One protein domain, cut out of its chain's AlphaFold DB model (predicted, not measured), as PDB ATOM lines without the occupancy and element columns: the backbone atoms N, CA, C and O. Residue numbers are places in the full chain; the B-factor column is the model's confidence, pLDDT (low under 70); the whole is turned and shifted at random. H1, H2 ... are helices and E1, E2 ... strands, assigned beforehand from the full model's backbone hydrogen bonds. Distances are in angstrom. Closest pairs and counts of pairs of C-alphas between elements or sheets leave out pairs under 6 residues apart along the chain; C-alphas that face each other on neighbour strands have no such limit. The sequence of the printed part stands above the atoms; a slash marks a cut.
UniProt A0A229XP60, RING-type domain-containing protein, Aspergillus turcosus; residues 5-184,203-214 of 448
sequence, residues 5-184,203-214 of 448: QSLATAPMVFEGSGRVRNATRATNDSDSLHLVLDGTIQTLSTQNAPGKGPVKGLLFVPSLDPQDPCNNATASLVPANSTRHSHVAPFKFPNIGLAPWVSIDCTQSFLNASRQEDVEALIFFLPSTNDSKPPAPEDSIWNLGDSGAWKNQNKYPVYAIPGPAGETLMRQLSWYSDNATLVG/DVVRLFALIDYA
ATOM      1  N   GLN A   5      57.858 107.814  61.663       86.12
ATOM      2  CA  GLN A   5      56.616 108.516  61.980       86.12
ATOM      3  C   GLN A   5      55.426 107.558  61.947       86.12
ATOM      4  O   GLN A   5      54.534 107.688  62.786       86.12
ATOM      5  N   SER A   6      55.417 106.603  61.017       89.06
ATOM      6  CA  SER A   6      54.343 105.624  60.893       89.06
ATOM      7  C   SER A   6      54.815 104.278  60.346       89.06
ATOM      8  O   SER A   6      55.870 104.169  59.717       89.06
ATOM      9  N   LEU A   7      54.017 103.243  60.607       89.81
ATOM     10  CA  LEU A   7      54.094 101.936  59.954       89.81
ATOM     11  C   LEU A   7      52.730 101.630  59.334       89.81
ATOM     12  O   LEU A   7      51.729 101.631  60.046       89.81
ATOM     13  N   ALA A   8      52.700 101.321  58.042       89.25
ATOM     14  CA  ALA A   8      51.546 100.741  57.364       89.25
ATOM     15  C   ALA A   8      51.868  99.301  56.943       89.25
ATOM     16  O   ALA A   8      52.975  99.017  56.479       89.25
ATOM     17  N   THR A   9      50.908  98.388  57.091       86.75
ATOM     18  CA  THR A   9      51.036  96.994  56.637       86.75
ATOM     19  C   THR A   9      49.770  96.525  55.929       86.75
ATOM     20  O   THR A   9      48.664  96.815  56.390       86.75
ATOM     21  N   ALA A  10      49.943  95.809  54.817       83.06
ATOM     22  CA  ALA A  10      48.854  95.311  53.978       83.06
ATOM     23  C   ALA A  10      49.246  94.006  53.258       83.06
ATOM     24  O   ALA A  10      50.424  93.829  52.927       83.06
ATOM     25  N   PRO A  11      48.308  93.080  52.986       79.25
ATOM     26  CA  PRO A  11      48.579  91.912  52.156       79.25
ATOM     27  C   PRO A  11      48.877  92.332  50.711       79.25
ATOM     28  O   PRO A  11      48.212  93.194  50.140       79.25
ATOM     29  N   MET A  12      49.871  91.691  50.104       74.56
ATOM     30  CA  MET A  12      50.338  91.954  48.747       74.56
ATOM     31  C   MET A  12      50.377  90.645  47.950       74.56
ATOM     32  O   MET A  12      50.834  89.618  48.453       74.56
ATOM     33  N   VAL A  13      49.881  90.685  46.709       73.38
ATOM     34  CA  VAL A  13      49.761  89.510  45.832       73.38
ATOM     35  C   VAL A  13      50.926  89.452  44.845       73.38
ATOM     36  O   VAL A  13      51.181  90.402  44.099       73.38
ATOM     37  N   PHE A  14      51.604  88.310  44.812       69.62
ATOM     38  CA  PHE A  14      52.699  88.006  43.898       69.62
ATOM     39  C   PHE A  14      52.263  86.914  42.927       69.62
ATOM     40  O   PHE A  14      51.643  85.935  43.338       69.62
ATOM     41  N   GLU A  15      52.616  87.049  41.649       66.81
ATOM     42  CA  GLU A  15      52.457  85.946  40.702       66.81
ATOM     43  C   GLU A  15      53.445  84.823  41.047       66.81
ATOM     44  O   GLU A  15      54.561  85.097  41.496       66.81
ATOM     45  N   GLY A  16      53.096  83.565  40.760       56.03
ATOM     46  CA  GLY A  16      53.958  82.394  41.013       56.03
ATOM     47  C   GLY A  16      55.341  82.420  40.334       56.03
ATOM     48  O   GLY A  16      56.203  81.607  40.650       56.03
ATOM     49  N   SER A  17      55.591  83.388  39.444       55.94
ATOM     50  CA  SER A  17      56.911  83.719  38.883       55.94
ATOM     51  C   SER A  17      57.819  84.524  39.833       55.94
ATOM     52  O   SER A  17      58.931  84.897  39.456       55.94
ATOM     53  N   GLY A  18      57.341  84.853  41.036       56.59
ATOM     54  CA  GLY A  18      57.985  85.763  41.986       56.59
ATOM     55  C   GLY A  18      57.793  87.248  41.652       56.59
ATOM     56  O   GLY A  18      58.290  88.116  42.370       56.59
ATOM     57  N   ARG A  19      57.085  87.571  40.562       60.66
ATOM     58  CA  ARG A  19      56.901  88.944  40.086       60.66
ATOM     59  C   ARG A  19      55.717  89.608  40.785       60.66
ATOM     60  O   ARG A  19      54.631  89.040  40.876       60.66
ATOM     61  N   VAL A  20      55.911  90.849  41.229       57.00
ATOM     62  CA  VAL A  20      54.810  91.698  41.703       57.00
ATOM     63  C   VAL A  20      53.816  91.924  40.569       57.00
ATOM     64  O   VAL A  20      54.166  92.491  39.529       57.00
ATOM     65  N   ARG A  21      52.561  91.535  40.804       56.03
ATOM     66  CA  ARG A  21      51.428  92.033  40.027       56.03
ATOM     67  C   ARG A  21      51.288  93.520  40.349       56.03
ATOM     68  O   ARG A  21      51.207  93.879  41.520       56.03
ATOM     69  N   ASN A  22      51.243  94.392  39.336       44.41
ATOM     70  CA  ASN A  22      50.943  95.822  39.522       44.41
ATOM     71  C   ASN A  22      49.453  95.998  39.873       44.41
ATOM     72  O   ASN A  22      48.651  96.502  39.091       44.41
ATOM     73  N   ALA A  23      49.088  95.516  41.057       41.84
ATOM     74  CA  ALA A  23      47.744  95.459  41.582       41.84
ATOM     75  C   ALA A  23      47.563  96.538  42.655       41.84
ATOM     76  O   ALA A  23      47.485  96.257  43.843       41.84
ATOM     77  N   THR A  24      47.344  97.774  42.202       38.19
ATOM     78  CA  THR A  24      46.491  98.743  42.922       38.19
ATOM     79  C   THR A  24      45.014  98.318  42.938       38.19
ATOM     80  O   THR A  24      44.150  99.070  43.377       38.19
ATOM     81  N   ARG A  25      44.715  97.084  42.509       38.75
ATOM     82  CA  ARG A  25      43.527  96.345  42.920       38.75
ATOM     83  C   ARG A  25      43.675  95.979  44.396       38.75
ATOM     84  O   ARG A  25      43.974  94.833  44.726       38.75
ATOM     85  N   ALA A  26      43.441  96.971  45.252       35.91
ATOM     86  CA  ALA A  26      42.942  96.706  46.586       35.91
ATOM     87  C   ALA A  26      41.796  95.695  46.446       35.91
ATOM     88  O   ALA A  26      40.858  95.888  45.663       35.91
ATOM     89  N   THR A  27      41.924  94.572  47.140       40.34
ATOM     90  CA  THR A  27      40.766  93.795  47.565       40.34
ATOM     91  C   THR A  27      39.853  94.759  48.322       40.34
ATOM     92  O   THR A  27      40.360  95.609  49.046       40.34
ATOM     93  N   ASN A  28      38.541  94.711  48.055       36.62
ATOM     94  CA  ASN A  28      37.591  95.739  48.508       36.62
ATOM     95  C   ASN A  28      37.848  96.123  49.980       36.62
ATOM     96  O   ASN A  28      37.989  95.224  50.810       36.62
ATOM     97  N   ASP A  29      37.894  97.432  50.276       40.59
ATOM     98  CA  ASP A  29      38.441  98.035  51.517       40.59
ATOM     99  C   ASP A  29      37.805  97.566  52.853       40.59
ATOM    100  O   ASP A  29      38.169  98.050  53.923       40.59
ATOM    101  N   SER A  30      36.853  96.634  52.816       40.88
ATOM    102  CA  SER A  30      36.234  95.978  53.968       40.88
ATOM    103  C   SER A  30      37.047  94.816  54.558       40.88
ATOM    104  O   SER A  30      37.034  94.651  55.776       40.88
ATOM    105  N   ASP A  31      37.735  94.007  53.737       44.00
ATOM    106  CA  ASP A  31      38.082  92.621  54.132       44.00
ATOM    107  C   ASP A  31      39.584  92.275  54.131       44.00
ATOM    108  O   ASP A  31      39.985  91.223  54.635       44.00
ATOM    109  N   SER A  32      40.452  93.144  53.605       58.69
ATOM    110  CA  SER A  32      41.910  92.969  53.690       58.69
ATOM    111  C   SER A  32      42.510  93.729  54.872       58.69
ATOM    112  O   SER A  32      42.272  94.927  55.012       58.69
ATOM    113  N   LEU A  33      43.347  93.068  55.684       63.50
ATOM    114  CA  LEU A  33      44.055  93.704  56.803       63.50
ATOM    115  C   LEU A  33      44.855  94.930  56.331       63.50
ATOM    116  O   LEU A  33      45.898  94.779  55.701       63.50
ATOM    117  N   HIS A  34      44.426  96.123  56.732       77.38
ATOM    118  CA  HIS A  34      45.173  97.362  56.547       77.38
ATOM    119  C   HIS A  34      45.460  98.000  57.914       77.38
ATOM    120  O   HIS A  34      44.693  98.824  58.415       77.38
ATOM    121  N   LEU A  35      46.553  97.574  58.557       83.62
ATOM    122  CA  LEU A  35      46.969  98.109  59.857       83.62
ATOM    123  C   LEU A  35      47.905  99.304  59.650       83.62
ATOM    124  O   LEU A  35      48.980  99.152  59.065       83.62
ATOM    125  N   VAL A  36      47.514 100.464  60.183       86.81
ATOM    126  CA  VAL A  36      48.307 101.703  60.189       86.81
ATOM    127  C   VAL A  36      48.568 102.142  61.628       86.81
ATOM    128  O   VAL A  36      47.662 102.154  62.460       86.81
ATOM    129  N   LEU A  37      49.816 102.504  61.915       85.81
ATOM    130  CA  LEU A  37      50.315 102.929  63.221       85.81
ATOM    131  C   LEU A  37      50.952 104.320  63.112       85.81
ATOM    132  O   LEU A  37      52.175 104.449  63.043       85.81
ATOM    133  N   ASP A  38      50.127 105.365  63.078       83.88
ATOM    134  CA  ASP A  38      50.592 106.755  62.999       83.88
ATOM    135  C   ASP A  38      51.017 107.293  64.373       83.88
ATOM    136  O   ASP A  38      50.249 107.300  65.334       83.88
ATOM    137  N   GLY A  39      52.263 107.762  64.485       80.62
ATOM    138  CA  GLY A  39      52.817 108.392  65.691       80.62
ATOM    139  C   GLY A  39      53.076 107.452  66.878       80.62
ATOM    140  O   GLY A  39      53.731 107.864  67.841       80.62
ATOM    141  N   THR A  40      52.612 106.203  66.822       86.06
ATOM    142  CA  THR A  40      52.747 105.185  67.879       86.06
ATOM    143  C   THR A  40      53.989 104.303  67.736       86.06
ATOM    144  O   THR A  40      54.379 103.652  68.701       86.06
ATOM    145  N   ILE A  41      54.661 104.328  66.581       91.69
ATOM    146  CA  ILE A  41      55.986 103.721  66.392       91.69
ATOM    147  C   ILE A  41      57.076 104.496  67.163       91.69
ATOM    148  O   ILE A  41      57.011 105.718  67.324       91.69
ATOM    149  N   GLN A  42      58.086 103.774  67.649       92.62
ATOM    150  CA  GLN A  42      59.306 104.302  68.271       92.62
ATOM    151  C   GLN A  42      60.538 103.826  67.491       92.62
ATOM    152  O   GLN A  42      60.535 102.747  66.901       92.62
ATOM    153  N   THR A  43      61.617 104.614  67.494       93.31
ATOM    154  CA  THR A  43      62.889 104.260  66.833       93.31
ATOM    155  C   THR A  43      63.959 103.980  67.884       93.31
ATOM    156  O   THR A  43      64.383 104.900  68.575       93.31
ATOM    157  N   LEU A  44      64.385 102.721  68.014       93.06
ATOM    158  CA  LEU A  44      65.339 102.273  69.037       93.06
ATOM    159  C   LEU A  44      66.800 102.395  68.584       93.06
ATOM    160  O   LEU A  44      67.668 102.715  69.400       93.06
ATOM    161  N   SER A  45      67.055 102.150  67.294       92.50
ATOM    162  CA  SER A  45      68.315 102.458  66.609       92.50
ATOM    163  C   SER A  45      68.044 102.975  65.197       92.50
ATOM    164  O   SER A  45      67.209 102.435  64.473       92.50
ATOM    165  N   THR A  46      68.786 104.009  64.797       89.75
ATOM    166  CA  THR A  46      68.789 104.580  63.441       89.75
ATOM    167  C   THR A  46      69.937 104.052  62.574       89.75
ATOM    168  O   THR A  46      70.180 104.599  61.497       89.75
ATOM    169  N   GLN A  47      70.695 103.055  63.045       88.19
ATOM    170  CA  GLN A  47      71.878 102.549  62.345       88.19
ATOM    171  C   GLN A  47      71.509 102.074  60.934       88.19
ATOM    172  O   GLN A  47      70.583 101.292  60.762       88.19
ATOM    173  N   ASN A  48      72.215 102.581  59.921       84.25
ATOM    174  CA  ASN A  48      71.966 102.322  58.497       84.25
ATOM    175  C   ASN A  48      70.540 102.633  57.977       84.25
ATOM    176  O   ASN A  48      70.221 102.237  56.860       84.25
ATOM    177  N   ALA A  49      69.700 103.382  58.707       84.19
ATOM    178  CA  ALA A  49      68.410 103.835  58.175       84.19
ATOM    179  C   ALA A  49      68.609 104.634  56.865       84.19
ATOM    180  O   ALA A  49      69.453 105.542  56.838       84.19
ATOM    181  N   PRO A  50      67.858 104.349  55.783       79.06
ATOM    182  CA  PRO A  50      68.070 105.008  54.503       79.06
ATOM    183  C   PRO A  50      67.792 106.511  54.601       79.06
ATOM    184  O   PRO A  50      66.746 106.963  55.060       79.06
ATOM    185  N   GLY A  51      68.744 107.316  54.124       70.81
ATOM    186  CA  GLY A  51      68.709 108.774  54.278       70.81
ATOM    187  C   GLY A  51      67.581 109.500  53.529       70.81
ATOM    188  O   GLY A  51      67.450 110.717  53.678       70.81
ATOM    189  N   LYS A  52      66.814 108.800  52.679       73.50
ATOM    190  CA  LYS A  52      65.702 109.328  51.869       73.50
ATOM    191  C   LYS A  52      64.694 108.221  51.533       73.50
ATOM    192  O   LYS A  52      65.089 107.197  50.986       73.50
ATOM    193  N   GLY A  53      63.404 108.515  51.706       78.56
ATOM    194  CA  GLY A  53      62.293 107.610  51.372       78.56
ATOM    195  C   GLY A  53      61.970 106.603  52.486       78.56
ATOM    196  O   GLY A  53      62.787 106.436  53.389       78.56
ATOM    197  N   PRO A  54      60.784 105.970  52.452       87.25
ATOM    198  CA  PRO A  54      60.391 104.968  53.438       87.25
ATOM    199  C   PRO A  54      61.198 103.675  53.284       87.25
ATOM    200  O   PRO A  54      61.509 103.259  52.163       87.25
ATOM    201  N   VAL A  55      61.444 102.993  54.404       90.81
ATOM    202  CA  VAL A  55      61.798 101.566  54.382       90.81
ATOM    203  C   VAL A  55      60.559 100.775  53.985       90.81
ATOM    204  O   VAL A  55      59.450 101.071  54.429       90.81
ATOM    205  N   LYS A  56      60.731  99.763  53.136       91.19
ATOM    206  CA  LYS A  56      59.629  98.932  52.649       91.19
ATOM    207  C   LYS A  56      60.100  97.514  52.356       91.19
ATOM    208  O   LYS A  56      61.195  97.342  51.826       91.19
ATOM    209  N   GLY A  57      59.270  96.518  52.636       92.31
ATOM    210  CA  GLY A  57      59.648  95.125  52.429       92.31
ATOM    211  C   GLY A  57      58.574  94.117  52.813       92.31
ATOM    212  O   GLY A  57      57.508  94.476  53.311       92.31
ATOM    213  N   LEU A  58      58.864  92.843  52.564       92.56
ATOM    214  CA  LEU A  58      58.041  91.728  53.018       92.56
ATOM    215  C   LEU A  58      58.262  91.488  54.510       92.56
ATOM    216  O   LEU A  58      59.399  91.334  54.956       92.56
ATOM    217  N   LEU A  59      57.173  91.467  55.275       95.31
ATOM    218  CA  LEU A  59      57.203  91.230  56.710       95.31
ATOM    219  C   LEU A  59      57.312  89.723  56.980       95.31
ATOM    220  O   LEU A  59      56.559  88.927  56.416       95.31
ATOM    221  N   PHE A  60      58.245  89.334  57.841       96.06
ATOM    222  CA  PHE A  60      58.480  87.941  58.219       96.06
ATOM    223  C   PHE A  60      59.013  87.851  59.657       96.06
ATOM    224  O   PHE A  60      59.404  88.855  60.249       96.06
ATOM    225  N   VAL A  61      59.046  86.646  60.224       97.19
ATOM    226  CA  VAL A  61      59.629  86.376  61.544       97.19
ATOM    227  C   VAL A  61      61.010  85.732  61.381       97.19
ATOM    228  O   VAL A  61      61.079  84.668  60.752       97.19
ATOM    229  N   PRO A  62      62.083  86.316  61.952       96.81
ATOM    230  CA  PRO A  62      63.428  85.752  61.881       96.81
ATOM    231  C   PRO A  62      63.533  84.331  62.434       96.81
ATOM    232  O   PRO A  62      62.839  83.964  63.388       96.81
ATOM    233  N   SER A  63      64.404  83.529  61.826       94.56
ATOM    234  CA  SER A  63      64.553  82.101  62.136       94.56
ATOM    235  C   SER A  63      65.681  81.887  63.152       94.56
ATOM    236  O   SER A  63      66.836  82.176  62.852       94.56
ATOM    237  N   LEU A  64      65.374  81.377  64.350       95.44
ATOM    238  CA  LEU A  64      66.403  81.026  65.342       95.44
ATOM    239  C   LEU A  64      67.041  79.659  65.031       95.44
ATOM    240  O   LEU A  64      66.499  78.871  64.252       95.44
ATOM    241  N   ASP A  65      68.181  79.358  65.661       93.94
ATOM    242  CA  ASP A  65      68.780  78.018  65.603       93.94
ATOM    243  C   ASP A  65      67.791  76.979  66.180       93.94
ATOM    244  O   ASP A  65      67.190  77.253  67.220       93.94
ATOM    245  N   PRO A  66      67.599  75.791  65.572       91.88
ATOM    246  CA  PRO A  66      66.675  74.774  66.086       91.88
ATOM    247  C   PRO A  66      66.946  74.282  67.519       91.88
ATOM    248  O   PRO A  66      66.049  73.704  68.129       91.88
ATOM    249  N   GLN A  67      68.158  74.474  68.052       94.69
ATOM    250  CA  GLN A  67      68.527  74.149  69.436       94.69
ATOM    251  C   GLN A  67      68.382  75.340  70.401       94.69
ATOM    252  O   GLN A  67      68.588  75.176  71.604       94.69
ATOM    253  N   ASP A  68      68.031  76.534  69.913       95.00
ATOM    254  CA  ASP A  68      67.844  77.717  70.754       95.00
ATOM    255  C   ASP A  68      66.596  77.545  71.656       95.00
ATOM    256  O   ASP A  68      65.483  77.353  71.139       95.00
ATOM    257  N   PRO A  69      66.724  77.627  73.000       95.81
ATOM    258  CA  PRO A  69      65.589  77.501  73.919       95.81
ATOM    259  C   PRO A  69      64.501  78.566  73.696       95.81
ATOM    260  O   PRO A  69      63.342  78.354  74.070       95.81
ATOM    261  N   CYS A  70      64.830  79.685  73.050       96.19
ATOM    262  CA  CYS A  70      63.906  80.769  72.749       96.19
ATOM    263  C   CYS A  70      62.821  80.405  71.735       96.19
ATOM    264  O   CYS A  70      61.760  81.030  71.767       96.19
ATOM    265  N   ASN A  71      63.013  79.363  70.916       94.12
ATOM    266  CA  ASN A  71      61.937  78.796  70.094       94.12
ATOM    267  C   ASN A  71      60.767  78.313  70.963       94.12
ATOM    268  O   ASN A  71      59.611  78.588  70.662       94.12
ATOM    269  N   ASN A  72      61.068  77.628  72.072       94.81
ATOM    270  CA  ASN A  72      60.057  77.156  73.016       94.81
ATOM    271  C   ASN A  72      59.550  78.304  73.907       94.81
ATOM    272  O   ASN A  72      58.346  78.465  74.086       94.81
ATOM    273  N   ALA A  73      60.452  79.158  74.410       94.44
ATOM    274  CA  ALA A  73      60.082  80.272  75.291       94.44
ATOM    275  C   ALA A  73      59.154  81.309  74.625       94.44
ATOM    276  O   ALA A  73      58.392  81.979  75.319       94.44
ATOM    277  N   THR A  74      59.200  81.440  73.293       95.06
ATOM    278  CA  THR A  74      58.354  82.365  72.517       95.06
ATOM    279  C   THR A  74      57.234  81.687  71.725       95.06
ATOM    280  O   THR A  74      56.479  82.385  71.051       95.06
ATOM    281  N   ALA A  75      57.048  80.366  71.846       93.00
ATOM    282  CA  ALA A  75      56.058  79.600  71.075       93.00
ATOM    283  C   ALA A  75      54.594  80.060  71.267       93.00
ATOM    284  O   ALA A  75      53.746  79.814  70.412       93.00
ATOM    285  N   SER A  76      54.289  80.747  72.374       93.19
ATOM    286  CA  SER A  76      52.986  81.370  72.648       93.19
ATOM    287  C   SER A  76      52.759  82.708  71.926       93.19
ATOM    288  O   SER A  76      51.614  83.131  71.783       93.19
ATOM    289  N   LEU A  77      53.829  83.373  71.481       93.56
ATOM    290  CA  LEU A  77      53.822  84.693  70.833       93.56
ATOM    291  C   LEU A  77      54.153  84.616  69.338       93.56
ATOM    292  O   LEU A  77      53.716  85.459  68.558       93.56
ATOM    293  N   VAL A  78      54.939  83.611  68.951       94.75
ATOM    294  CA  VAL A  78      55.385  83.339  67.586       94.75
ATOM    295  C   VAL A  78      54.784  81.999  67.153       94.75
ATOM    296  O   VAL A  78      55.340  80.950  67.485       94.75
ATOM    297  N   PRO A  79      53.663  81.991  66.406       91.50
ATOM    298  CA  PRO A  79      53.062  80.755  65.916       91.50
ATOM    299  C   PRO A  79      54.062  79.932  65.096       91.50
ATOM    300  O   PRO A  79      54.860  80.498  64.343       91.50
ATOM    301  N   ALA A  80      54.002  78.599  65.193       87.50
ATOM    302  CA  ALA A  80      54.889  77.707  64.439       87.50
ATOM    303  C   ALA A  80      54.824  78.005  62.928       87.50
ATOM    304  O   ALA A  80      55.849  78.314  62.313       87.50
ATOM    305  N   ASN A  81      53.602  78.055  62.390       88.88
ATOM    306  CA  ASN A  81      53.276  78.371  60.999       88.88
ATOM    307  C   ASN A  81      53.365  79.880  60.679       88.88
ATOM    308  O   ASN A  81      52.570  80.354  59.880       88.88
ATOM    309  N   SER A  82      54.248  80.672  61.299       91.94
ATOM    310  CA  SER A  82      54.451  82.080  60.896       91.94
ATOM    311  C   SER A  82      55.457  82.214  59.745       91.94
ATOM    312  O   SER A  82      56.423  81.455  59.660       91.94
ATOM    313  N   THR A  83      55.224  83.172  58.839       91.94
ATOM    314  CA  THR A  83      56.062  83.450  57.659       91.94
ATOM    315  C   THR A  83      57.536  83.635  58.056       91.94
ATOM    316  O   THR A  83      57.904  84.668  58.605       91.94
ATOM    317  N   ARG A  84      58.392  82.644  57.769       93.94
ATOM    318  CA  ARG A  84      59.868  82.715  57.923       93.94
ATOM    319  C   ARG A  84      60.552  83.284  56.680       93.94
ATOM    320  O   ARG A  84      59.940  83.306  55.612       93.94
ATOM    321  N   HIS A  85      61.846  83.605  56.777       93.25
ATOM    322  CA  HIS A  85      62.661  84.112  55.663       93.25
ATOM    323  C   HIS A  85      62.574  83.248  54.390       93.25
ATOM    324  O   HIS A  85      62.450  83.776  53.285       93.25
ATOM    325  N   SER A  86      62.527  81.918  54.532       90.31
ATOM    326  CA  SER A  86      62.350  80.963  53.424       90.31
ATOM    327  C   SER A  86      61.101  81.206  52.560       90.31
ATOM    328  O   SER A  86      61.102  80.861  51.380       90.31
ATOM    329  N   HIS A  87      60.056  81.826  53.116       88.19
ATOM    330  CA  HIS A  87      58.785  82.110  52.442       88.19
ATOM    331  C   HIS A  87      58.761  83.481  51.748       88.19
ATOM    332  O   HIS A  87      57.777  83.783  51.068       88.19
ATOM    333  N   VAL A  88      59.800  84.311  51.930       89.50
ATOM    334  CA  VAL A  88      59.913  85.672  51.364       89.50
ATOM    335  C   VAL A  88      61.156  85.859  50.483       89.50
ATOM    336  O   VAL A  88      61.073  86.507  49.439       89.50
ATOM    337  N   ALA A  89      62.275  85.200  50.804       88.62
ATOM    338  CA  ALA A  89      63.518  85.240  50.028       88.62
ATOM    339  C   ALA A  89      63.368  84.930  48.516       88.62
ATOM    340  O   ALA A  89      64.022  85.610  47.716       88.62
ATOM    341  N   PRO A  90      62.509  83.984  48.063       86.25
ATOM    342  CA  PRO A  90      62.346  83.695  46.633       86.25
ATOM    343  C   PRO A  90      61.870  84.890  45.791       86.25
ATOM    344  O   PRO A  90      62.210  84.972  44.611       86.25
ATOM    345  N   PHE A  91      61.133  85.836  46.387       83.19
ATOM    346  CA  PHE A  91      60.602  87.018  45.695       83.19
ATOM    347  C   PHE A  91      61.664  88.091  45.409       83.19
ATOM    348  O   PHE A  91      61.407  89.003  44.625       83.19
ATOM    349  N   LYS A  92      62.857  88.000  46.025       86.12
ATOM    350  CA  LYS A  92      63.957  88.981  45.896       86.12
ATOM    351  C   LYS A  92      63.531  90.430  46.194       86.12
ATOM    352  O   LYS A  92      64.087  91.378  45.639       86.12
ATOM    353  N   PHE A  93      62.541  90.589  47.067       85.56
ATOM    354  CA  PHE A  93      62.179  91.867  47.671       85.56
ATOM    355  C   PHE A  93      63.013  92.109  48.939       85.56
ATOM    356  O   PHE A  93      63.521  91.145  49.513       85.56
ATOM    357  N   PRO A  94      63.154  93.368  49.398       91.62
ATOM    358  CA  PRO A  94      63.691  93.638  50.726       91.62
ATOM    359  C   PRO A  94      62.793  92.991  51.786       91.62
ATOM    360  O   PRO A  94      61.567  92.974  51.635       91.62
ATOM    361  N   ASN A  95      63.393  92.492  52.862       94.19
ATOM    362  CA  ASN A  95      62.689  91.804  53.941       94.19
ATOM    363  C   ASN A  95      62.757  92.634  55.231       94.19
ATOM    364  O   ASN A  95      63.783  93.250  55.524       94.19
ATOM    365  N   ILE A  96      61.675  92.645  56.008       96.56
ATOM    366  CA  ILE A  96      61.572  93.329  57.304       96.56
ATOM    367  C   ILE A  96      61.226  92.284  58.364       96.56
ATOM    368  O   ILE A  96      60.212  91.595  58.255       96.56
ATOM    369  N   GLY A  97      62.063  92.168  59.392       97.06
ATOM    370  CA  GLY A  97      61.810  91.256  60.504       97.06
ATOM    371  C   GLY A  97      60.772  91.813  61.484       97.06
ATOM    372  O   GLY A  97      60.760  93.012  61.763       97.06
ATOM    373  N   LEU A  98      59.954  90.938  62.066       97.75
ATOM    374  CA  LEU A  98      59.138  91.196  63.255       97.75
ATOM    375  C   LEU A  98      59.474  90.162  64.338       97.75
ATOM    376  O   LEU A  98      59.467  88.965  64.062       97.75
ATOM    377  N   ALA A  99      59.726  90.603  65.573       97.62
ATOM    378  CA  ALA A  99      60.044  89.724  66.702       97.62
ATOM    379  C   ALA A  99      59.469  90.243  68.042       97.62
ATOM    380  O   ALA A  99      59.253  91.447  68.195       97.62
ATOM    381  N   PRO A 100      59.221  89.369  69.036       97.00
ATOM    382  CA  PRO A 100      58.824  89.787  70.379       97.00
ATOM    383  C   PRO A 100      60.038  90.213  71.227       97.00
ATOM    384  O   PRO A 100      61.084  89.564  71.207       97.00
ATOM    385  N   TRP A 101      59.887  91.270  72.026       95.62
ATOM    386  CA  TRP A 101      60.865  91.704  73.031       95.62
ATOM    387  C   TRP A 101      60.500  91.088  74.392       95.62
ATOM    388  O   TRP A 101      59.694  91.643  75.137       95.62
ATOM    389  N   VAL A 102      61.033  89.896  74.682       92.31
ATOM    390  CA  VAL A 102      60.649  89.065  75.850       92.31
ATOM    391  C   VAL A 102      61.695  89.014  76.962       92.31
ATOM    392  O   VAL A 102      61.392  89.246  78.127       92.31
ATOM    393  N   SER A 103      62.926  88.661  76.608       94.12
ATOM    394  CA  SER A 103      64.056  88.454  77.512       94.12
ATOM    395  C   SER A 103      65.334  88.890  76.807       94.12
ATOM    396  O   SER A 103      65.352  89.018  75.578       94.12
ATOM    397  N   ILE A 104      66.404  89.120  77.569       94.50
ATOM    398  CA  ILE A 104      67.675  89.586  77.008       94.50
ATOM    399  C   ILE A 104      68.207  88.576  75.985       94.50
ATOM    400  O   ILE A 104      68.450  88.950  74.839       94.50
ATOM    401  N   ASP A 105      68.293  87.300  76.364       95.50
ATOM    402  CA  ASP A 105      68.868  86.237  75.532       95.50
ATOM    403  C   ASP A 105      68.086  86.054  74.225       95.50
ATOM    404  O   ASP A 105      68.653  86.131  73.138       95.50
ATOM    405  N   CYS A 106      66.756  85.928  74.303       96.31
ATOM    406  CA  CYS A 106      65.925  85.716  73.118       96.31
ATOM    407  C   CYS A 106      65.901  86.934  72.193       96.31
ATOM    408  O   CYS A 106      65.887  86.785  70.971       96.31
ATOM    409  N   THR A 107      65.953  88.144  72.754       95.62
ATOM    410  CA  THR A 107      66.079  89.365  71.951       95.62
ATOM    411  C   THR A 107      67.435  89.397  71.242       95.62
ATOM    412  O   THR A 107      67.483  89.680  70.046       95.62
ATOM    413  N   GLN A 108      68.530  89.029  71.921       95.25
ATOM    414  CA  GLN A 108      69.847  88.887  71.291       95.25
ATOM    415  C   GLN A 108      69.856  87.806  70.191       95.25
ATOM    416  O   GLN A 108      70.453  88.042  69.139       95.25
ATOM    417  N   SER A 109      69.149  86.684  70.364       95.81
ATOM    418  CA  SER A 109      68.975  85.657  69.324       95.81
ATOM    419  C   SER A 109      68.212  86.174  68.099       95.81
ATOM    420  O   SER A 109      68.703  86.022  66.979       95.81
ATOM    421  N   PHE A 110      67.075  86.865  68.269       96.69
ATOM    422  CA  PHE A 110      66.340  87.468  67.141       96.69
ATOM    423  C   PHE A 110      67.145  88.566  66.430       96.69
ATOM    424  O   PHE A 110      67.119  88.648  65.198       96.69
ATOM    425  N   LEU A 111      67.916  89.369  67.175       95.75
ATOM    426  CA  LEU A 111      68.900  90.285  66.595       95.75
ATOM    427  C   LEU A 111      69.966  89.527  65.787       95.75
ATOM    428  O   LEU A 111      70.365  89.978  64.718       95.75
ATOM    429  N   ASN A 112      70.434  88.373  66.265       94.81
ATOM    430  CA  ASN A 112      71.472  87.610  65.583       94.81
ATOM    431  C   ASN A 112      70.977  86.926  64.302       94.81
ATOM    432  O   ASN A 112      71.679  86.981  63.295       94.81
ATOM    433  N   ALA A 113      69.771  86.351  64.317       95.75
ATOM    434  CA  ALA A 113      69.109  85.802  63.133       95.75
ATOM    435  C   ALA A 113      68.899  86.884  62.058       95.75
ATOM    436  O   ALA A 113      69.335  86.732  60.919       95.75
ATOM    437  N   SER A 114      68.372  88.046  62.455       95.75
ATOM    438  CA  SER A 114      68.130  89.181  61.550       95.75
ATOM    439  C   SER A 114      69.408  89.727  60.887       95.75
ATOM    440  O   SER A 114      69.357  90.228  59.766       95.75
ATOM    441  N   ARG A 115      70.576  89.607  61.542       93.19
ATOM    442  CA  ARG A 115      71.896  89.931  60.952       93.19
ATOM    443  C   ARG A 115      72.405  88.889  59.948       93.19
ATOM    444  O   ARG A 115      73.319  89.207  59.192       93.19
ATOM    445  N   GLN A 116      71.865  87.670  59.960       93.50
ATOM    446  CA  GLN A 116      72.198  86.592  59.018       93.50
ATOM    447  C   GLN A 116      71.216  86.545  57.835       93.50
ATOM    448  O   GLN A 116      71.616  86.206  56.726       93.50
ATOM    449  N   GLU A 117      69.957  86.931  58.059       93.00
ATOM    450  CA  GLU A 117      68.884  87.003  57.051       93.00
ATOM    451  C   GLU A 117      68.837  88.359  56.291       93.00
ATOM    452  O   GLU A 117      67.912  88.593  55.519       93.00
ATOM    453  N   ASP A 118      69.840  89.231  56.496       89.38
ATOM    454  CA  ASP A 118      70.105  90.511  55.794       89.38
ATOM    455  C   ASP A 118      68.871  91.429  55.631       89.38
ATOM    456  O   ASP A 118      68.485  91.828  54.531       89.38
ATOM    457  N   VAL A 119      68.214  91.741  56.756       94.56
ATOM    458  CA  VAL A 119      66.971  92.534  56.773       94.56
ATOM    459  C   VAL A 119      67.201  94.033  56.535       94.56
ATOM    460  O   VAL A 119      68.152  94.618  57.047       94.56
ATOM    461  N   GLU A 120      66.264  94.683  55.838       93.94
ATOM    462  CA  GLU A 120      66.237  96.144  55.624       93.94
ATOM    463  C   GLU A 120      65.880  96.895  56.923       93.94
ATOM    464  O   GLU A 120      66.318  98.020  57.151       93.94
ATOM    465  N   ALA A 121      65.086  96.265  57.798       95.62
ATOM    466  CA  ALA A 121      64.765  96.741  59.141       95.62
ATOM    467  C   ALA A 121      64.275  95.596  60.038       95.62
ATOM    468  O   ALA A 121      63.826  94.552  59.555       95.62
ATOM    469  N   LEU A 122      64.290  95.830  61.350       97.00
ATOM    470  CA  LEU A 122      63.706  94.935  62.349       97.00
ATOM    471  C   LEU A 122      62.735  95.694  63.259       97.00
ATOM    472  O   LEU A 122      63.043  96.772  63.768       97.00
ATOM    473  N   ILE A 123      61.561  95.111  63.476       97.38
ATOM    474  CA  ILE A 123      60.498  95.642  64.324       97.38
ATOM    475  C   ILE A 123      60.352  94.739  65.551       97.38
ATOM    476  O   ILE A 123      60.209  93.523  65.426       97.38
ATOM    477  N   PHE A 124      60.334  95.342  66.736       97.31
ATOM    478  CA  PHE A 124      59.984  94.678  67.987       97.31
ATOM    479  C   PHE A 124      58.615  95.114  68.509       97.31
ATOM    480  O   PHE A 124      58.150  96.223  68.249       97.31
ATOM    481  N   PHE A 125      57.990  94.256  69.308       96.19
ATOM    482  CA  PHE A 125      56.844  94.607  70.146       96.19
ATOM    483  C   PHE A 125      57.031  94.026  71.546       96.19
ATOM    484  O   PHE A 125      57.639  92.965  71.698       96.19
ATOM    485  N   LEU A 126      56.511  94.707  72.566       94.31
ATOM    486  CA  LEU A 126      56.473  94.169  73.925       94.31
ATOM    487  C   LEU A 126      55.180  93.357  74.085       94.31
ATOM    488  O   LEU A 126      54.096  93.929  73.949       94.31
ATOM    489  N   PRO A 127      55.247  92.044  74.353       86.25
ATOM    490  CA  PRO A 127      54.059  91.270  74.685       86.25
ATOM    491  C   PRO A 127      53.526  91.699  76.058       86.25
ATOM    492  O   PRO A 127      54.292  92.072  76.946       86.25
ATOM    493  N   SER A 128      52.216  91.586  76.272       75.62
ATOM    494  CA  SER A 128      51.528  91.949  77.532       75.62
ATOM    495  C   SER A 128      51.467  93.446  77.896       75.62
ATOM    496  O   SER A 128      50.739  93.795  78.826       75.62
ATOM    497  N   THR A 129      52.155  94.354  77.194       75.81
ATOM    498  CA  THR A 129      51.966  95.806  77.380       75.81
ATOM    499  C   THR A 129      50.826  96.313  76.498       75.81
ATOM    500  O   THR A 129      50.987  96.432  75.281       75.81
ATOM    501  N   ASN A 130      49.691  96.667  77.104       78.88
ATOM    502  CA  ASN A 130      48.534  97.259  76.412       78.88
ATOM    503  C   ASN A 130      48.722  98.750  76.051       78.88
ATOM    504  O   ASN A 130      47.758  99.429  75.695       78.88
ATOM    505  N   ASP A 131      49.944  99.274  76.153       79.75
ATOM    506  CA  ASP A 131      50.256 100.676  75.904       79.75
ATOM    507  C   ASP A 131      50.095 101.036  74.423       79.75
ATOM    508  O   ASP A 131      50.706 100.431  73.539       79.75
ATOM    509  N   SER A 132      49.328 102.094  74.143       83.50
ATOM    510  CA  SER A 132      49.088 102.591  72.779       83.50
ATOM    511  C   SER A 132      50.350 103.110  72.072       83.50
ATOM    512  O   SER A 132      50.303 103.395  70.878       83.50
ATOM    513  N   LYS A 133      51.468 103.263  72.792       90.12
ATOM    514  CA  LYS A 133      52.788 103.640  72.276       90.12
ATOM    515  C   LYS A 133      53.883 103.013  73.160       90.12
ATOM    516  O   LYS A 133      53.770 103.139  74.377       90.12
ATOM    517  N   PRO A 134      54.944 102.393  72.602       92.62
ATOM    518  CA  PRO A 134      56.013 101.804  73.408       92.62
ATOM    519  C   PRO A 134      56.836 102.841  74.193       92.62
ATOM    520  O   PRO A 134      56.888 104.014  73.792       92.62
ATOM    521  N   PRO A 135      57.552 102.410  75.250       92.50
ATOM    522  CA  PRO A 135      58.477 103.249  76.010       92.50
ATOM    523  C   PRO A 135      59.517 103.977  75.144       92.50
ATOM    524  O   PRO A 135      59.833 103.564  74.024       92.50
ATOM    525  N   ALA A 136      60.053 105.084  75.663       91.56
ATOM    526  CA  ALA A 136      61.066 105.893  74.979       91.56
ATOM    527  C   ALA A 136      62.349 105.076  74.702       91.56
ATOM    528  O   ALA A 136      62.652 104.172  75.474       91.56
ATOM    529  N   PRO A 137      63.121 105.346  73.631       90.69
ATOM    530  CA  PRO A 137      64.294 104.538  73.268       90.69
ATOM    531  C   PRO A 137      65.478 104.622  74.255       90.69
ATOM    532  O   PRO A 137      66.451 103.873  74.100       90.69
ATOM    533  N   GLU A 138      65.396 105.515  75.244       89.94
ATOM    534  CA  GLU A 138      66.273 105.657  76.412       89.94
ATOM    535  C   GLU A 138      65.802 104.856  77.646       89.94
ATOM    536  O   GLU A 138      66.526 104.791  78.639       89.94
ATOM    537  N   ASP A 139      64.599 104.272  77.611       93.38
ATOM    538  CA  ASP A 139      64.025 103.497  78.717       93.38
ATOM    539  C   ASP A 139      64.846 102.226  79.004       93.38
ATOM    540  O   ASP A 139      65.372 101.575  78.095       93.38
ATOM    541  N   SER A 140      64.957 101.859  80.283       92.38
ATOM    542  CA  SER A 140      65.777 100.730  80.722       92.38
ATOM    543  C   SER A 140      65.267  99.374  80.233       92.38
ATOM    544  O   SER A 140      66.060  98.433  80.172       92.38
ATOM    545  N   ILE A 141      64.001  99.277  79.812       92.62
ATOM    546  CA  ILE A 141      63.426  98.073  79.201       92.62
ATOM    547  C   ILE A 141      64.125  97.663  77.890       92.62
ATOM    548  O   ILE A 141      64.089  96.490  77.518       92.62
ATOM    549  N   TRP A 142      64.813  98.599  77.220       93.12
ATOM    550  CA  TRP A 142      65.556  98.366  75.974       93.12
ATOM    551  C   TRP A 142      67.027  97.942  76.174       93.12
ATOM    552  O   TRP A 142      67.772  97.785  75.198       93.12
ATOM    553  N   ASN A 143      67.474  97.770  77.422       92.75
ATOM    554  CA  ASN A 143      68.854  97.407  77.743       92.75
ATOM    555  C   ASN A 143      69.060  95.886  77.727       92.75
ATOM    556  O   ASN A 143      68.453  95.159  78.508       92.75
ATOM    557  N   LEU A 144      69.999  95.407  76.904       92.44
ATOM    558  CA  LEU A 144      70.325  93.980  76.764       92.44
ATOM    559  C   LEU A 144      71.561  93.564  77.586       92.44
ATOM    560  O   LEU A 144      72.279  92.645  77.205       92.44
ATOM    561  N   GLY A 145      71.840  94.266  78.692       89.38
ATOM    562  CA  GLY A 145      73.021  94.044  79.548       89.38
ATOM    563  C   GLY A 145      74.374  94.416  78.912       89.38
ATOM    564  O   GLY A 145      75.417  94.277  79.540       89.38
ATOM    565  N   ASP A 146      74.358  94.920  77.680       88.00
ATOM    566  CA  ASP A 146      75.494  95.084  76.768       88.00
ATOM    567  C   ASP A 146      75.959  96.546  76.616       88.00
ATOM    568  O   ASP A 146      76.656  96.896  75.662       88.00
ATOM    569  N   SER A 147      75.508  97.432  77.510       86.06
ATOM    570  CA  SER A 147      75.642  98.894  77.396       86.06
ATOM    571  C   SER A 147      75.092  99.482  76.079       86.06
ATOM    572  O   SER A 147      75.531 100.545  75.643       86.06
ATOM    573  N   GLY A 148      74.134  98.807  75.431       86.12
ATOM    574  CA  GLY A 148      73.520  99.250  74.176       86.12
ATOM    575  C   GLY A 148      74.380  99.019  72.930       86.12
ATOM    576  O   GLY A 148      74.069  99.575  71.874       86.12
ATOM    577  N   ALA A 149      75.444  98.212  73.017       89.69
ATOM    578  CA  ALA A 149      76.307  97.870  71.886       89.69
ATOM    579  C   ALA A 149      75.522  97.306  70.684       89.69
ATOM    580  O   ALA A 149      75.859  97.604  69.534       89.69
ATOM    581  N   TRP A 150      74.432  96.576  70.936       91.56
ATOM    582  CA  TRP A 150      73.510  96.041  69.936       91.56
ATOM    583  C   TRP A 150      73.011  97.096  68.944       91.56
ATOM    584  O   TRP A 150      72.887  96.806  67.752       91.56
ATOM    585  N   LYS A 151      72.789  98.338  69.404       91.00
ATOM    586  CA  LYS A 151      72.292  99.443  68.570       91.00
ATOM    587  C   LYS A 151      73.262  99.806  67.441       91.00
ATOM    588  O   LYS A 151      72.798 100.264  66.400       91.00
ATOM    589  N   ASN A 152      74.561  99.556  67.639       89.19
ATOM    590  CA  ASN A 152      75.653  99.850  66.703       89.19
ATOM    591  C   ASN A 152      76.170  98.603  65.955       89.19
ATOM    592  O   ASN A 152      76.789  98.734  64.903       89.19
ATOM    593  N   GLN A 153      75.955  97.397  66.496       89.06
ATOM    594  CA  GLN A 153      76.372  96.129  65.871       89.06
ATOM    595  C   GLN A 153      75.460  95.694  64.711       89.06
ATOM    596  O   GLN A 153      75.892  94.958  63.822       89.06
ATOM    597  N   ASN A 154      74.192  96.109  64.725       88.25
ATOM    598  CA  ASN A 154      73.236  95.774  63.673       88.25
ATOM    599  C   ASN A 154      73.495  96.605  62.407       88.25
ATOM    600  O   ASN A 154      73.779  97.797  62.479       88.25
ATOM    601  N   LYS A 155      73.341  95.986  61.233       89.25
ATOM    602  CA  LYS A 155      73.490  96.654  59.926       89.25
ATOM    603  C   LYS A 155      72.198  97.304  59.414       89.25
ATOM    604  O   LYS A 155      72.162  97.733  58.265       89.25
ATOM    605  N   TYR A 156      71.169  97.370  60.249       92.56
ATOM    606  CA  TYR A 156      69.817  97.804  59.918       92.56
ATOM    607  C   TYR A 156      69.214  98.568  61.107       92.56
ATOM    608  O   TYR A 156      69.605  98.325  62.259       92.56
ATOM    609  N   PRO A 157      68.249  99.467  60.864       94.31
ATOM    610  CA  PRO A 157      67.568 100.188  61.923       94.31
ATOM    611  C   PRO A 157      66.567  99.297  62.659       94.31
ATOM    612  O   PRO A 157      66.042  98.318  62.120       94.31
ATOM    613  N   VAL A 158      66.290  99.661  63.911       95.62
ATOM    614  CA  VAL A 158      65.431  98.880  64.806       95.62
ATOM    615  C   VAL A 158      64.333  99.758  65.386       95.62
ATOM    616  O   VAL A 158      64.604 100.825  65.946       95.62
ATOM    617  N   TYR A 159      63.096  99.284  65.274       95.81
ATOM    618  CA  TYR A 159      61.879  99.988  65.669       95.81
ATOM    619  C   TYR A 159      61.108  99.220  66.739       95.81
ATOM    620  O   TYR A 159      61.279  98.012  66.884       95.81
ATOM    621  N   ALA A 160      60.222  99.916  67.449       95.81
ATOM    622  CA  ALA A 160      59.248  99.305  68.342       95.81
ATOM    623  C   ALA A 160      57.822  99.763  68.022       95.81
ATOM    624  O   ALA A 160      57.595 100.940  67.736       95.81
ATOM    625  N   ILE A 161      56.866  98.839  68.117       95.69
ATOM    626  CA  ILE A 161      55.425  99.073  67.945       95.69
ATOM    627  C   ILE A 161      54.631  98.592  69.177       95.69
ATOM    628  O   ILE A 161      55.148  97.775  69.943       95.69
ATOM    629  N   PRO A 162      53.391  99.080  69.392       94.88
ATOM    630  CA  PRO A 162      52.523  98.628  70.483       94.88
ATOM    631  C   PRO A 162      52.343  97.105  70.529       94.88
ATOM    632  O   PRO A 162      52.200  96.466  69.484       94.88
ATOM    633  N   GLY A 163      52.271  96.536  71.736       93.38
ATOM    634  CA  GLY A 163      52.102  95.092  71.959       93.38
ATOM    635  C   GLY A 163      50.943  94.471  71.168       93.38
ATOM    636  O   GLY A 163      51.194  93.605  70.326       93.38
ATOM    637  N   PRO A 164      49.699  94.974  71.310       92.00
ATOM    638  CA  PRO A 164      48.534  94.453  70.587       92.00
ATOM    639  C   PRO A 164      48.643  94.540  69.056       92.00
ATOM    640  O   PRO A 164      48.031  93.742  68.339       92.00
ATOM    641  N   ALA A 165      49.430  95.489  68.536       92.50
ATOM    642  CA  ALA A 165      49.702  95.601  67.105       92.50
ATOM    643  C   ALA A 165      50.679  94.507  66.643       92.50
ATOM    644  O   ALA A 165      50.413  93.833  65.650       92.50
ATOM    645  N   GLY A 166      51.758  94.270  67.396       93.56
ATOM    646  CA  GLY A 166      52.704  93.184  67.130       93.56
ATOM    647  C   GLY A 166      52.085  91.789  67.252       93.56
ATOM    648  O   GLY A 166      52.280  90.961  66.367       93.56
ATOM    649  N   GLU A 167      51.252  91.552  68.268       92.12
ATOM    650  CA  GLU A 167      50.487  90.303  68.426       92.12
ATOM    651  C   GLU A 167      49.487  90.081  67.276       92.12
ATOM    652  O   GLU A 167      49.284  88.954  66.816       92.12
ATOM    653  N   THR A 168      48.877  91.155  66.764       91.44
ATOM    654  CA  THR A 168      47.988  91.087  65.594       91.44
ATOM    655  C   THR A 168      48.767  90.786  64.314       91.44
ATOM    656  O   THR A 168      48.344  89.927  63.541       91.44
ATOM    657  N   LEU A 169      49.931  91.411  64.113       93.19
ATOM    658  CA  LEU A 169      50.816  91.113  62.983       93.19
ATOM    659  C   LEU A 169      51.360  89.679  63.040       93.19
ATOM    660  O   LEU A 169      51.328  88.994  62.025       93.19
ATOM    661  N   MET A 170      51.777  89.179  64.208       93.56
ATOM    662  CA  MET A 170      52.223  87.787  64.389       93.56
ATOM    663  C   MET A 170      51.143  86.769  64.011       93.56
ATOM    664  O   MET A 170      51.427  85.781  63.331       93.56
ATOM    665  N   ARG A 171      49.886  87.033  64.387       90.44
ATOM    666  CA  ARG A 171      48.733  86.207  63.994       90.44
ATOM    667  C   ARG A 171      48.512  86.230  62.481       90.44
ATOM    668  O   ARG A 171      48.330  85.180  61.877       90.44
ATOM    669  N   GLN A 172      48.595  87.402  61.858       88.38
ATOM    670  CA  GLN A 172      48.415  87.575  60.411       88.38
ATOM    671  C   GLN A 172      49.555  86.926  59.606       88.38
ATOM    672  O   GLN A 172      49.301  86.217  58.636       88.38
ATOM    673  N   LEU A 173      50.806  87.031  60.070       90.75
ATOM    674  CA  LEU A 173      51.946  86.273  59.534       90.75
ATOM    675  C   LEU A 173      51.766  84.750  59.658       90.75
ATOM    676  O   LEU A 173      52.456  84.012  58.964       90.75
ATOM    677  N   SER A 174      50.852  84.258  60.505       89.75
ATOM    678  CA  SER A 174      50.515  82.828  60.578       89.75
ATOM    679  C   SER A 174      49.410  82.368  59.621       89.75
ATOM    680  O   SER A 174      49.214  81.169  59.453       89.75
ATOM    681  N   TRP A 175      48.724  83.303  58.957       82.25
ATOM    682  CA  TRP A 175      47.752  83.019  57.892       82.25
ATOM    683  C   TRP A 175      48.370  83.132  56.485       82.25
ATOM    684  O   TRP A 175      47.846  82.557  55.534       82.25
ATOM    685  N   TYR A 176      49.509  83.825  56.352       75.69
ATOM    686  CA  TYR A 176      50.222  84.059  55.083       75.69
ATOM    687  C   TYR A 176      51.610  83.385  55.006       75.69
ATOM    688  O   TYR A 176      52.502  83.868  54.303       75.69
ATOM    689  N   SER A 177      51.837  82.297  55.742       74.81
ATOM    690  CA  SER A 177      53.087  81.519  55.707       74.81
ATOM    691  C   SER A 177      53.178  80.614  54.482       74.81
ATOM    692  O   SER A 177      54.121  80.715  53.694       74.81
ATOM    693  N   ASP A 178      52.172  79.765  54.308       66.94
ATOM    694  CA  ASP A 178      52.118  78.727  53.281       66.94
ATOM    695  C   ASP A 178      51.905  79.328  51.877       66.94
ATOM    696  O   ASP A 178      51.874  80.550  51.677       66.94
ATOM    697  N   ASN A 179      51.708  78.484  50.860       59.69
ATOM    698  CA  ASN A 179      51.172  78.922  49.567       59.69
ATOM    699  C   ASN A 179      49.659  79.183  49.686       59.69
ATOM    700  O   ASN A 179      48.839  78.514  49.056       59.69
ATOM    701  N   ALA A 180      49.304  80.158  50.527       51.72
ATOM    702  CA  ALA A 180      47.951  80.637  50.770       51.72
ATOM    703  C   ALA A 180      47.380  81.296  49.502       51.72
ATOM    704  O   ALA A 180      47.439  82.512  49.314       51.72
ATOM    705  N   THR A 181      46.856  80.460  48.605       51.25
ATOM    706  CA  THR A 181      46.036  80.901  47.474       51.25
ATOM    707  C   THR A 181      44.762  81.577  47.983       51.25
ATOM    708  O   THR A 181      44.236  81.215  49.036       51.25
ATOM    709  N   LEU A 182      44.219  82.518  47.207       49.28
ATOM    710  CA  LEU A 182      43.030  83.326  47.536       49.28
ATOM    711  C   LEU A 182      41.699  82.533  47.638       49.28
ATOM    712  O   LEU A 182      40.626  83.122  47.609       49.28
ATOM    713  N   VAL A 183      41.762  81.203  47.749       43.66
ATOM    714  CA  VAL A 183      40.625  80.265  47.793       43.66
ATOM    715  C   VAL A 183      40.265  79.860  49.238       43.66
ATOM    716  O   VAL A 183      39.255  79.203  49.454       43.66
ATOM    717  N   GLY A 184      41.084  80.239  50.231       41.06
ATOM    718  CA  GLY A 184      40.969  79.784  51.629       41.06
ATOM    719  C   GLY A 184      40.792  80.876  52.692       41.06
ATOM    720  O   GLY A 184      41.057  80.612  53.860       41.06
ATOM    721  N   ASP A 203      48.966  82.455  42.434       66.19
ATOM    722  CA  ASP A 203      49.132  83.769  43.060       66.19
ATOM    723  C   ASP A 203      49.264  83.589  44.587       66.19
ATOM    724  O   ASP A 203      48.418  82.959  45.230       66.19
ATOM    725  N   VAL A 204      50.342  84.127  45.161       75.00
ATOM    726  CA  VAL A 204      50.728  83.958  46.571       75.00
ATOM    727  C   VAL A 204      50.588  85.283  47.314       75.00
ATOM    728  O   VAL A 204      51.104  86.311  46.871       75.00
ATOM    729  N   VAL A 205      49.919  85.256  48.468       79.88
ATOM    730  CA  VAL A 205      49.766  86.427  49.343       79.88
ATOM    731  C   VAL A 205      50.886  86.471  50.386       79.88
ATOM    732  O   VAL A 205      51.165  85.475  51.058       79.88
ATOM    733  N   ARG A 206      51.520  87.635  50.551       85.75
ATOM    734  CA  ARG A 206      52.487  87.920  51.625       85.75
ATOM    735  C   ARG A 206      52.189  89.276  52.258       85.75
ATOM    736  O   ARG A 206      51.727  90.187  51.577       85.75
ATOM    737  N   LEU A 207      52.453  89.417  53.554       89.25
ATOM    738  CA  LEU A 207      52.254  90.679  54.264       89.25
ATOM    739  C   LEU A 207      53.400  91.645  53.930       89.25
ATOM    740  O   LEU A 207      54.570  91.329  54.135       89.25
ATOM    741  N   PHE A 208      53.068  92.814  53.393       90.12
ATOM    742  CA  PHE A 208      54.010  93.881  53.063       90.12
ATOM    743  C   PHE A 208      53.961  94.970  54.137       90.12
ATOM    744  O   PHE A 208      52.892  95.281  54.663       90.12
ATOM    745  N   ALA A 209      55.115  95.555  54.452       92.56
ATOM    746  CA  ALA A 209      55.275  96.615  55.438       92.56
ATOM    747  C   ALA A 209      55.992  97.830  54.835       92.56
ATOM    748  O   ALA A 209      56.943  97.688  54.064       92.56
ATOM    749  N   LEU A 210      55.545  99.027  55.221       91.31
ATOM    750  CA  LEU A 210      56.117 100.317  54.840       91.31
ATOM    751  C   LEU A 210      56.268 101.183  56.095       91.31
ATOM    752  O   LEU A 210      55.283 101.503  56.757       91.31
ATOM    753  N   ILE A 211      57.507 101.550  56.415       91.38
ATOM    754  CA  ILE A 211      57.872 102.431  57.527       91.38
ATOM    755  C   ILE A 211      58.183 103.802  56.937       91.38
ATOM    756  O   ILE A 211      59.215 103.979  56.283       91.38
ATOM    757  N   ASP A 212      57.296 104.764  57.171       88.50
ATOM    758  CA  ASP A 212      57.485 106.137  56.716       88.50
ATOM    759  C   ASP A 212      58.171 106.973  57.800       88.50
ATOM    760  O   ASP A 212      57.899 106.860  59.002       88.50
ATOM    761  N   TYR A 213      59.103 107.818  57.373       87.06
ATOM    762  CA  TYR A 213      59.906 108.632  58.279       87.06
ATOM    763  C   TYR A 213      59.288 110.000  58.510       87.06
ATOM    764  O   TYR A 213      58.666 110.577  57.619       87.06
ATOM    765  N   ALA A 214      59.566 110.565  59.686       71.81
ATOM    766  CA  ALA A 214      59.338 111.968  59.981       71.81
ATOM    767  C   ALA A 214      60.175 112.822  59.017       71.81
ATOM    768  O   ALA A 214      61.338 113.144  59.274       71.81
TER     769      ALA A 214
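What this domain is: This is residues 5 to 184 and 203 to 214 of the 448 residues of the protein "RING-type domain-containing protein" of Aspergillus turcosus (UniProt A0A229XP60). You are looking at one strongly twisted sheet curled like part of a barrel and folded back on itself, so that E2 E1 E8 E4 face E6 E7 E3 with E5 as the hinge. H4 lies slantwise close to strands of both leaves, H2 packs along E5 and E6, and H1 lies off the sheet. The printed part has 192 residues, under half in named elements, with four named helices and eight named strands in the order E1 E2 E3 E4 H1 E5 H2 E6 H3 E7 H4 E8; the class is mixed, helices and strands. The sheet is mixed, in the order E2 E1 E8 E4 E5 E6 E7 E3. The whole is compact, with a radius of gyration of the C-alphas of 16.0 A and spans of 47 by 40 by 30 A.

How they stand to each other: Start at E1, residues 5 to 14, which bends by 54 degrees at residue 11. It forms an antiparallel hairpin with E2, residues 35 to 38, where N 37 and O 7 are 2.8 A apart. E8, residues 204 to 213, is also antiparallel to E1, with N 8 and O 210 at 2.9 A. E4, residues 55 to 60, is staggered: antiparallel to E8, with N 57 and O 209 at 3.0 A, and parallel to E5, residues 95 to 100, with N 98 and O 60 at 2.8 A. E6, residues 121 to 125, is parallel to E5, with N 123 and O 97 at 2.8 A. E7, residues 158 to 161, is parallel to E6, with N 124 and O 159 at 2.8 A. E3, residues 42 to 45, is an edge strand antiparallel to E7, with N 44 and O 158 at 2.8 A. H2, residues 104 to 116, runs along the strands over E5 and E6 at a height over the sheet of 9.5 A; its closest C-alphas to E5 are Phe 110 and Ala 99, 6.7 A. H1, residues 70 to 73, is not on the sheet and only just touches H2, with 3 pairs of C-alphas within 8 A, the closest Cys 70 and Cys 106 at 5.4 A. H4, residues 163 to 173, is on the sheet at a height of 7.0 A, only just over E4 with 3 C-alphas, slantwise to it at 50 degrees on the local plane. H3, residues 150 to 153, only grazes the sheet. Strand-helix-strand units, two parallel neighbour strands with a helix between, are E4, H1, E5; E5, H2, E6; and E6, H3, E7, each with a right-handed crossover. Every O i to N i+4 pair is within hydrogen-bond range in H2 and H4; H1 and H3 are too short for one.

Where its parts are: Find C-alpha 5 at (56.616, 108.516, 61.980), where E1 begins its 27.6 A. H2 starts at C-alpha 104, (67.675, 89.586, 77.008), and is 18.8 A long; E5 is 17.0 A and H4 15.2 A. E8 is 28.8 A long and ends at C-alpha 213, (59.906, 108.632, 58.279).

The domain as a whole: The C-alphas of Ser 147 and Val 183, the two farthest apart, are 49.5 A apart. Residues 185 to 202 are not printed, and C-alphas 184 and 203 are 12.5 A apart across the cut. The long links are E1 to E2, H1 to E5 and E6 to H3. Confidence is under 70 at residues 14 to 33, 178 to 184 and 203.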